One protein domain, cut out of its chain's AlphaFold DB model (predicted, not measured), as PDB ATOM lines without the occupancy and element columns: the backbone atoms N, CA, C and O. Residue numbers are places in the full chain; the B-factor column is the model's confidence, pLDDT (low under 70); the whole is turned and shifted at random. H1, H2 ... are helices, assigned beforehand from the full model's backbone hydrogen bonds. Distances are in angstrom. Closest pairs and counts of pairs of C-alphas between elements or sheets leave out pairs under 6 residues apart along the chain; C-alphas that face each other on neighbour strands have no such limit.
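AT A GLANCE: This is residues 41 to 110 of the 221 residues of an uncharacterized protein of Rodentolepis nana (UniProt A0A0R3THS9). Two long helices, H1 and H2, meet near one end of each and spread from there as a wide V, with the small helix H3 turning off at the far end of H2. Residues 41 to 57 of H1 stick out as a free arm, residues 58 to 68 pack on H2, and the loop of residues 73 to 80 folds back from the end of H1 to the beginning of H2. The printed part has 70 residues with three named helices, in the order H1, H2, H3, and no named strand, and its class is all helix. It is extended, with a radius of gyration of the C-alphas of 17.5 A, and flat in outline, spanning 58 by 34 by 14 A.

HOW THE PARTS SIT: The longest helix, H1, residues 41 to 72, touches H2, residues 81 to 101, with its residues 58 to 68 alone. Their closest C-alphas, those of Tyr 65 and Met 84, are 5.9 A apart. The two run the same way at a steep tilt of 49 degrees. H3, residues 103 to 109, and H2 only just touch, with 3 pairs of C-alphas within 8 A, and touch only at the corner by their link. The closest C-alphas are those of Met 100 and Arg 106, 5.0 A apart, and the two helices run opposite ways at a steep tilt of 58 degrees. H1 and H3 are apart. Every O i to N i+4 pair is within hydrogen-bond range in H2, against 27 of 28 in H1 and 2 of 3 in H3.

IN THESE COORDINATES: H1 begins at C-alpha 41, (107.798, 156.188, 176.365), and is 46.3 A long from first to last C-alpha. H2 begins at C-alpha 81, (131.918, 164.360, 158.375), and is 30.4 A long. H3 ends at C-alpha 109, (140.175, 140.611, 141.985).

THE WHOLE: The two C-alphas farthest apart, those of Gln 41 and Pro 103, are 58.4 A apart. The link from H1 to H2 is short and that from H2 to H3 is tight. The printed part has no cut. Its mean pLDDT is 94.6, and no printed residue is under 70.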
ATOM      1  N   GLN A  41     106.711 157.102 176.022       91.19
ATOM      2  CA  GLN A  41     107.798 156.188 176.365       91.19
ATOM      3  C   GLN A  41     108.413 155.535 175.119       91.19
ATOM      4  O   GLN A  41     109.636 155.520 174.971       91.19
ATOM      5  N   GLU A  42     107.586 155.045 174.191       92.75
ATOM      6  CA  GLU A  42     108.066 154.404 172.966       92.75
ATOM      7  C   GLU A  42     108.712 155.415 172.004       92.75
ATOM      8  O   GLU A  42     109.759 155.135 171.414       92.75
ATOM      9  N   ARG A  43     108.175 156.639 171.892       92.06
ATOM     10  CA  ARG A  43     108.843 157.714 171.133       92.06
ATOM     11  C   ARG A  43     110.213 158.048 171.722       92.06
ATOM     12  O   ARG A  43     111.177 158.195 170.970       92.06
ATOM     13  N   ASN A  44     110.316 158.146 173.046       95.06
ATOM     14  CA  ASN A  44     111.568 158.453 173.736       95.06
ATOM     15  C   ASN A  44     112.597 157.328 173.570       95.06
ATOM     16  O   ASN A  44     113.758 157.604 173.255       95.06
ATOM     17  N   ARG A  45     112.167 156.063 173.664       95.25
ATOM     18  CA  ARG A  45     113.005 154.896 173.352       95.25
ATOM     19  C   ARG A  45     113.562 154.973 171.930       95.25
ATOM     20  O   ARG A  45     114.769 154.836 171.740       95.25
ATOM     21  N   LYS A  46     112.712 155.253 170.936       95.75
ATOM     22  CA  LYS A  46     113.137 155.389 169.532       95.75
ATOM     23  C   LYS A  46     114.129 156.531 169.324       95.75
ATOM     24  O   LYS A  46     115.128 156.336 168.635       95.75
ATOM     25  N   ARG A  47     113.914 157.697 169.947       96.44
ATOM     26  CA  ARG A  47     114.868 158.823 169.883       96.44
ATOM     27  C   ARG A  47     116.227 158.451 170.474       96.44
ATOM     28  O   ARG A  47     117.245 158.780 169.872       96.44
ATOM     29  N   ARG A  48     116.257 157.754 171.617       97.25
ATOM     30  CA  ARG A  48     117.508 157.284 172.237       97.25
ATOM     31  C   ARG A  48     118.264 156.333 171.310       97.25
ATOM     32  O   ARG A  48     119.450 156.541 171.084       97.25
ATOM     33  N   LEU A  49     117.571 155.354 170.726       97.69
ATOM     34  CA  LEU A  49     118.171 154.415 169.772       97.69
ATOM     35  C   LEU A  49     118.697 155.121 168.516       97.69
ATOM     36  O   LEU A  49     119.783 154.804 168.046       97.69
ATOM     37  N   ALA A  50     117.966 156.102 167.986       97.50
ATOM     38  CA  ALA A  50     118.423 156.874 166.834       97.50
ATOM     39  C   ALA A  50     119.692 157.686 167.143       97.50
ATOM     40  O   ALA A  50     120.596 157.732 166.315       97.50
ATOM     41  N   ARG A  51     119.785 158.292 168.337       97.81
ATOM     42  CA  ARG A  51     121.000 158.993 168.785       97.81
ATOM     43  C   ARG A  51     122.181 158.041 168.919       97.81
ATOM     44  O   ARG A  51     123.258 158.366 168.444       97.81
ATOM     45  N   GLN A  52     121.961 156.869 169.512       98.19
ATOM     46  CA  GLN A  52     123.000 155.852 169.639       98.19
ATOM     47  C   GLN A  52     123.534 155.423 168.266       98.19
ATOM     48  O   GLN A  52     124.735 155.466 168.048       98.19
ATOM     49  N   ARG A  53     122.644 155.113 167.315       97.81
ATOM     50  CA  ARG A  53     123.044 154.744 165.948       97.81
ATOM     51  C   ARG A  53     123.846 155.840 165.251       97.81
ATOM     52  O   ARG A  53     124.802 155.531 164.557       97.81
ATOM     53  N   ARG A  54     123.467 157.112 165.427       97.19
ATOM     54  CA  ARG A  54     124.222 158.242 164.859       97.19
ATOM     55  C   ARG A  54     125.633 158.314 165.433       97.19
ATOM     56  O   ARG A  54     126.573 158.381 164.663       97.19
ATOM     57  N   LEU A  55     125.774 158.197 166.752       97.00
ATOM     58  CA  LEU A  55     127.087 158.193 167.405       97.00
ATOM     59  C   LEU A  55     127.959 157.013 166.961       97.00
ATOM     60  O   LEU A  55     129.153 157.184 166.752       97.00
ATOM     61  N   GLU A  56     127.374 155.824 166.806       98.00
ATOM     62  CA  GLU A  56     128.086 154.648 166.293       98.00
ATOM     63  C   GLU A  56     128.593 154.877 164.860       98.00
ATOM     64  O   GLU A  56     129.748 154.571 164.568       98.00
ATOM     65  N   ILE A  57     127.762 155.462 163.990       97.50
ATOM     66  CA  ILE A  57     128.142 155.810 162.614       97.50
ATOM     67  C   ILE A  57     129.228 156.891 162.602       97.50
ATOM     68  O   ILE A  57     130.235 156.722 161.921       97.50
ATOM     69  N   ASP A  58     129.061 157.965 163.373       96.31
ATOM     70  CA  ASP A  58     130.023 159.069 163.429       96.31
ATOM     71  C   ASP A  58     131.394 158.583 163.922       96.31
ATOM     72  O   ASP A  58     132.428 158.956 163.372       96.31
ATOM     73  N   ASN A  59     131.412 157.703 164.929       97.12
ATOM     74  CA  ASN A  59     132.646 157.095 165.419       97.12
ATOM     75  C   ASN A  59     133.288 156.177 164.376       97.12
ATOM     76  O   ASN A  59     134.506 156.182 164.229       97.12
ATOM     77  N   LEU A  60     132.489 155.403 163.636       98.00
ATOM     78  CA  LEU A  60     133.009 154.559 162.564       98.00
ATOM     79  C   LEU A  60     133.661 155.398 161.458       98.00
ATOM     80  O   LEU A  60     134.759 155.064 161.019       98.00
ATOM     81  N   ILE A  61     133.014 156.487 161.033       98.12
ATOM     82  CA  ILE A  61     133.558 157.386 160.007       98.12
ATOM     83  C   ILE A  61     134.888 157.975 160.475       98.12
ATOM     84  O   ILE A  61     135.860 157.919 159.726       98.12
ATOM     85  N   LYS A  62     134.959 158.463 161.720       97.50
ATOM     86  CA  LYS A  62     136.202 158.996 162.297       97.50
ATOM     87  C   LYS A  62     137.321 157.961 162.316       97.50
ATOM     88  O   LYS A  62     138.394 158.248 161.815       97.50
ATOM     89  N   ASN A  63     137.048 156.743 162.780       97.94
ATOM     90  CA  ASN A  63     138.064 155.688 162.828       97.94
ATOM     91  C   ASN A  63     138.619 155.339 161.437       97.94
ATOM     92  O   ASN A  63     139.812 155.097 161.285       97.94
ATOM     93  N   ILE A  64     137.762 155.287 160.411       98.00
ATOM     94  CA  ILE A  64     138.219 155.035 159.036       98.00
ATOM     95  C   ILE A  64     139.019 156.238 158.524       98.00
ATOM     96  O   ILE A  64     140.066 156.058 157.902       98.00
ATOM     97  N   TYR A  65     138.543 157.455 158.796       98.25
ATOM     98  CA  TYR A  65     139.226 158.679 158.395       98.25
ATOM     99  C   TYR A  65     140.605 158.804 159.041       98.25
ATOM    100  O   TYR A  65     141.540 159.168 158.344       98.25
ATOM    101  N   ASP A  66     140.764 158.440 160.313       97.00
ATOM    102  CA  ASP A  66     142.050 158.498 161.014       97.00
ATOM    103  C   ASP A  66     143.128 157.690 160.272       97.00
ATOM    104  O   ASP A  66     144.242 158.175 160.076       97.00
ATOM    105  N   HIS A  67     142.780 156.503 159.762       96.62
ATOM    106  CA  HIS A  67     143.687 155.712 158.926       96.62
ATOM    107  C   HIS A  67     143.993 156.385 157.585       96.62
ATOM    108  O   HIS A  67     145.138 156.390 157.136       96.62
ATOM    109  N   VAL A  68     142.980 156.945 156.923       97.19
ATOM    110  CA  VAL A  68     143.164 157.646 155.643       97.19
ATOM    111  C   VAL A  68     144.038 158.888 155.818       97.19
ATOM    112  O   VAL A  68     144.928 159.120 155.004       97.19
ATOM    113  N   PHE A  69     143.833 159.642 156.895       97.38
ATOM    114  CA  PHE A  69     144.606 160.823 157.255       97.38
ATOM    115  C   PHE A  69     146.068 160.480 157.565       97.38
ATOM    116  O   PHE A  69     146.979 161.146 157.075       97.38
ATOM    117  N   GLU A  70     146.316 159.402 158.314       95.81
ATOM    118  CA  GLU A  70     147.676 158.920 158.582       95.81
ATOM    119  C   GLU A  70     148.416 158.559 157.282       95.81
ATOM    120  O   GLU A  70     149.597 158.872 157.123       95.81
ATOM    121  N   MET A  71     147.712 157.957 156.318       93.81
ATOM    122  CA  MET A  71     148.275 157.596 155.014       93.81
ATOM    123  C   MET A  71     148.413 158.782 154.045       93.81
ATOM    124  O   MET A  71     149.231 158.709 153.128       93.81
ATOM    125  N   SER A  72     147.630 159.855 154.204       92.00
ATOM    126  CA  SER A  72     147.610 160.981 153.258       92.00
ATOM    127  C   SER A  72     148.782 161.950 153.439       92.00
ATOM    128  O   SER A  72     149.139 162.665 152.501       92.00
ATOM    129  N   GLY A  73     149.402 161.976 154.624       90.44
ATOM    130  CA  GLY A  73     150.483 162.915 154.946       90.44
ATOM    131  C   GLY A  73     150.019 164.374 155.048       90.44
ATOM    132  O   GLY A  73     150.836 165.298 154.969       90.44
ATOM    133  N   GLU A  74     148.714 164.600 155.201       92.56
ATOM    134  CA  GLU A  74     148.145 165.925 155.414       92.56
ATOM    135  C   GLU A  74     148.561 166.520 156.768       92.56
ATOM    136  O   GLU A  74     148.859 165.825 157.737       92.56
ATOM    137  N   LYS A  75     148.593 167.855 156.847       91.88
ATOM    138  CA  LYS A  75     149.073 168.567 158.044       91.88
ATOM    139  C   LYS A  75     148.017 168.704 159.138       91.88
ATOM    140  O   LYS A  75     148.370 168.949 160.288       91.88
ATOM    141  N   SER A  76     146.740 168.630 158.777       93.50
ATOM    142  CA  SER A  76     145.629 168.916 159.681       93.50
ATOM    143  C   SER A  76     144.437 168.015 159.381       93.50
ATOM    144  O   SER A  76     144.042 167.953 158.216       93.50
ATOM    145  N   PRO A  77     143.836 167.382 160.398       95.44
ATOM    146  CA  PRO A  77     142.666 166.544 160.201       95.44
ATOM    147  C   PRO A  77     141.441 167.395 159.861       95.44
ATOM    148  O   PRO A  77     141.264 168.508 160.371       95.44
ATOM    149  N   LYS A  78     140.563 166.845 159.028       94.44
ATOM    150  CA  LYS A  78     139.241 167.410 158.757       94.44
ATOM    151  C   LYS A  78     138.330 167.260 159.967       94.44
ATOM    152  O   LYS A  78     138.533 166.407 160.828       94.44
ATOM    153  N   THR A  79     137.315 168.116 160.037       94.62
ATOM    154  CA  THR A  79     136.341 168.129 161.143       94.62
ATOM    155  C   THR A  79     134.913 167.876 160.680       94.62
ATOM    156  O   THR A  79     134.122 167.342 161.457       94.62
ATOM    157  N   ASP A  80     134.592 168.206 159.426       96.62
ATOM    158  CA  ASP A  80     133.296 167.910 158.829       96.62
ATOM    159  C   ASP A  80     133.223 166.451 158.358       96.62
ATOM    160  O   ASP A  80     134.124 165.942 157.688       96.62
ATOM    161  N   THR A  81     132.129 165.773 158.707       95.69
ATOM    162  CA  THR A  81     131.918 164.360 158.375       95.69
ATOM    163  C   THR A  81     131.851 164.125 156.864       95.69
ATOM    164  O   THR A  81     132.310 163.085 156.397       95.69
ATOM    165  N   CYS A  82     131.301 165.060 156.083       96.81
ATOM    166  CA  CYS A  82     131.216 164.916 154.629       96.81
ATOM    167  C   CYS A  82     132.608 165.002 154.002       96.81
ATOM    168  O   CYS A  82     132.950 164.160 153.175       96.81
ATOM    169  N   ASP A  83     133.430 165.949 154.459       97.00
ATOM    170  CA  ASP A  83     134.807 166.099 153.980       97.00
ATOM    171  C   ASP A  83     135.669 164.875 154.329       97.00
ATOM    172  O   ASP A  83     136.516 164.473 153.526       97.00
ATOM    173  N   MET A  84     135.461 164.272 155.510       97.75
ATOM    174  CA  MET A  84     136.101 163.005 155.895       97.75
ATOM    175  C   MET A  84     135.685 161.870 154.956       97.75
ATOM    176  O   MET A  84     136.528 161.118 154.469       97.75
ATOM    177  N   MET A  85     134.382 161.737 154.687       97.94
ATOM    178  CA  MET A  85     133.853 160.705 153.793       97.94
ATOM    179  C   MET A  85     134.362 160.858 152.359       97.94
ATOM    180  O   MET A  85     134.621 159.849 151.705       97.94
ATOM    181  N   GLU A  86     134.539 162.090 151.881       97.50
ATOM    182  CA  GLU A  86     135.091 162.359 150.553       97.50
ATOM    183  C   GLU A  86     136.523 161.817 150.418       97.50
ATOM    184  O   GLU A  86     136.843 161.158 149.429       97.50
ATOM    185  N   ASP A  87     137.376 162.025 151.424       96.75
ATOM    186  CA  ASP A  87     138.746 161.495 151.395       96.75
ATOM    187  C   ASP A  87     138.775 159.979 151.517       96.75
ATOM    188  O   ASP A  87     139.543 159.321 150.816       96.75
ATOM    189  N   ILE A  88     137.910 159.409 152.361       97.69
ATOM    190  CA  ILE A  88     137.752 157.956 152.459       97.69
ATOM    191  C   ILE A  88     137.371 157.379 151.092       97.69
ATOM    192  O   ILE A  88     137.960 156.391 150.651       97.69
ATOM    193  N   GLN A  89     136.423 158.006 150.393       97.75
ATOM    194  CA  GLN A  89     136.028 157.588 149.054       97.75
ATOM    195  C   GLN A  89     137.196 157.683 148.065       97.75
ATOM    196  O   GLN A  89     137.486 156.701 147.379       97.75
ATOM    197  N   LYS A  90     137.916 158.810 148.036       96.88
ATOM    198  CA  LYS A  90     139.094 158.995 147.170       96.88
ATOM    199  C   LYS A  90     140.180 157.957 147.443       96.88
ATOM    200  O   LYS A  90     140.770 157.425 146.502       96.88
ATOM    201  N   ALA A  91     140.430 157.630 148.708       96.75
ATOM    202  CA  ALA A  91     141.402 156.612 149.093       96.75
ATOM    203  C   ALA A  91     140.994 155.217 148.589       96.75
ATOM    204  O   ALA A  91     141.825 154.502 148.026       96.75
ATOM    205  N   MET A  92     139.715 154.847 148.720       96.88
ATOM    206  CA  MET A  92     139.195 153.582 148.188       96.88
ATOM    207  C   MET A  92     139.285 153.515 146.657       96.88
ATOM    208  O   MET A  92     139.701 152.492 146.112       96.88
ATOM    209  N   GLU A  93     138.936 154.595 145.958       96.50
ATOM    210  CA  GLU A  93     139.030 154.678 144.496       96.50
ATOM    211  C   GLU A  93     140.484 154.580 144.019       96.50
ATOM    212  O   GLU A  93     140.785 153.840 143.079       96.50
ATOM    213  N   SER A  94     141.403 155.263 144.705       95.44
ATOM    214  CA  SER A  94     142.834 155.174 144.423       95.44
ATOM    215  C   SER A  94     143.376 153.764 144.660       95.44
ATOM    216  O   SER A  94     144.155 153.269 143.846       95.44
ATOM    217  N   LEU A  95     142.970 153.099 145.744       94.12
ATOM    218  CA  LEU A  95     143.365 151.718 146.021       94.12
ATOM    219  C   LEU A  95     142.864 150.773 144.926       94.12
ATOM    220  O   LEU A  95     143.640 149.968 144.414       94.12
ATOM    221  N   LEU A  96     141.594 150.894 144.530       93.31
ATOM    222  CA  LEU A  96     141.019 150.084 143.458       93.31
ATOM    223  C   LEU A  96     141.767 150.296 142.138       93.31
ATOM    224  O   LEU A  96     142.092 149.325 141.459       93.31
ATOM    225  N   LYS A  97     142.079 151.547 141.787       95.06
ATOM    226  CA  LYS A  97     142.859 151.868 140.589       95.06
ATOM    227  C   LYS A  97     144.235 151.199 140.621       95.06
ATOM    228  O   LYS A  97     144.590 150.518 139.665       95.06
ATOM    229  N   ASN A  98     144.960 151.320 141.731       92.75
ATOM    230  CA  ASN A  98     146.290 150.725 141.880       92.75
ATOM    231  C   ASN A  98     146.243 149.190 141.780       92.75
ATOM    232  O   ASN A  98     147.060 148.581 141.096       92.75
ATOM    233  N   VAL A  99     145.244 148.561 142.402       92.69
ATOM    234  CA  VAL A  99     145.002 147.111 142.309       92.69
ATOM    235  C   VAL A  99     144.702 146.672 140.874       92.69
ATOM    236  O   VAL A  99     145.099 145.588 140.461       92.69
ATOM    237  N   MET A 100     144.003 147.507 140.106       92.00
ATOM    238  CA  MET A 100     143.674 147.242 138.708       92.00
ATOM    239  C   MET A 100     144.853 147.449 137.746       92.00
ATOM    240  O   MET A 100     144.845 146.884 136.650       92.00
ATOM    241  N   GLU A 101     145.851 148.245 138.130       93.50
ATOM    242  CA  GLU A 101     147.082 148.462 137.362       93.50
ATOM    243  C   GLU A 101     148.098 147.322 137.547       93.50
ATOM    244  O   GLU A 101     148.840 147.017 136.611       93.50
ATOM    245  N   ASP A 102     148.090 146.653 138.702       92.69
ATOM    246  CA  ASP A 102     148.925 145.482 138.990       92.69
ATOM    247  C   ASP A 102     148.316 144.199 138.374       92.69
ATOM    248  O   ASP A 102     147.217 143.791 138.764       92.69
ATOM    249  N   PRO A 103     148.994 143.521 137.423       87.44
ATOM    250  CA  PRO A 103     148.472 142.315 136.778       87.44
ATOM    251  C   PRO A 103     148.190 141.150 137.738       87.44
ATOM    252  O   PRO A 103     147.201 140.437 137.546       87.44
ATOM    253  N   ASP A 104     149.023 140.966 138.763       88.94
ATOM    254  CA  ASP A 104     148.913 139.858 139.713       88.94
ATOM    255  C   ASP A 104     147.753 140.092 140.684       88.94
ATOM    256  O   ASP A 104     146.990 139.169 140.991       88.94
ATOM    257  N   LEU A 105     147.580 141.333 141.146       89.44
ATOM    258  CA  LEU A 105     146.444 141.709 141.991       89.44
ATOM    259  C   LEU A 105     145.140 141.731 141.188       89.44
ATOM    260  O   LEU A 105     144.132 141.176 141.635       89.44
ATOM    261  N   ARG A 106     145.159 142.274 139.967       89.62
ATOM    262  CA  ARG A 106     144.013 142.283 139.050       89.62
ATOM    263  C   ARG A 106     143.512 140.872 138.746       89.62
ATOM    264  O   ARG A 106     142.300 140.663 138.729       89.62
ATOM    265  N   ALA A 107     144.411 139.906 138.546       85.75
ATOM    266  CA  ALA A 107     144.064 138.499 138.321       85.75
ATOM    267  C   ALA A 107     143.319 137.851 139.500       85.75
ATOM    268  O   ALA A 107     142.541 136.921 139.294       85.75
ATOM    269  N   ARG A 108     143.536 138.339 140.729       83.06
ATOM    270  CA  ARG A 108     142.859 137.854 141.943       83.06
ATOM    271  C   ARG A 108     141.523 138.545 142.204       83.06
ATOM    272  O   ARG A 108     140.664 137.961 142.858       83.06
ATOM    273  N   VAL A 109     141.367 139.784 141.738       82.69
ATOM    274  CA  VAL A 109     140.175 140.611 141.985       82.69
ATOM    275  C   VAL A 109     139.128 140.454 140.888       82.69
ATOM    276  O   VAL A 109     137.933 140.432 141.182       82.69
ATOM    277  N   LEU A 110     139.543 140.325 139.625       77.25
ATOM    278  CA  LEU A 110     138.601 140.115 138.534       77.25
ATOM    279  C   LEU A 110     138.192 138.640 138.418       77.25
ATOM    280  O   LEU A 110     139.039 137.750 138.511       77.25
TER     281      LEU A 110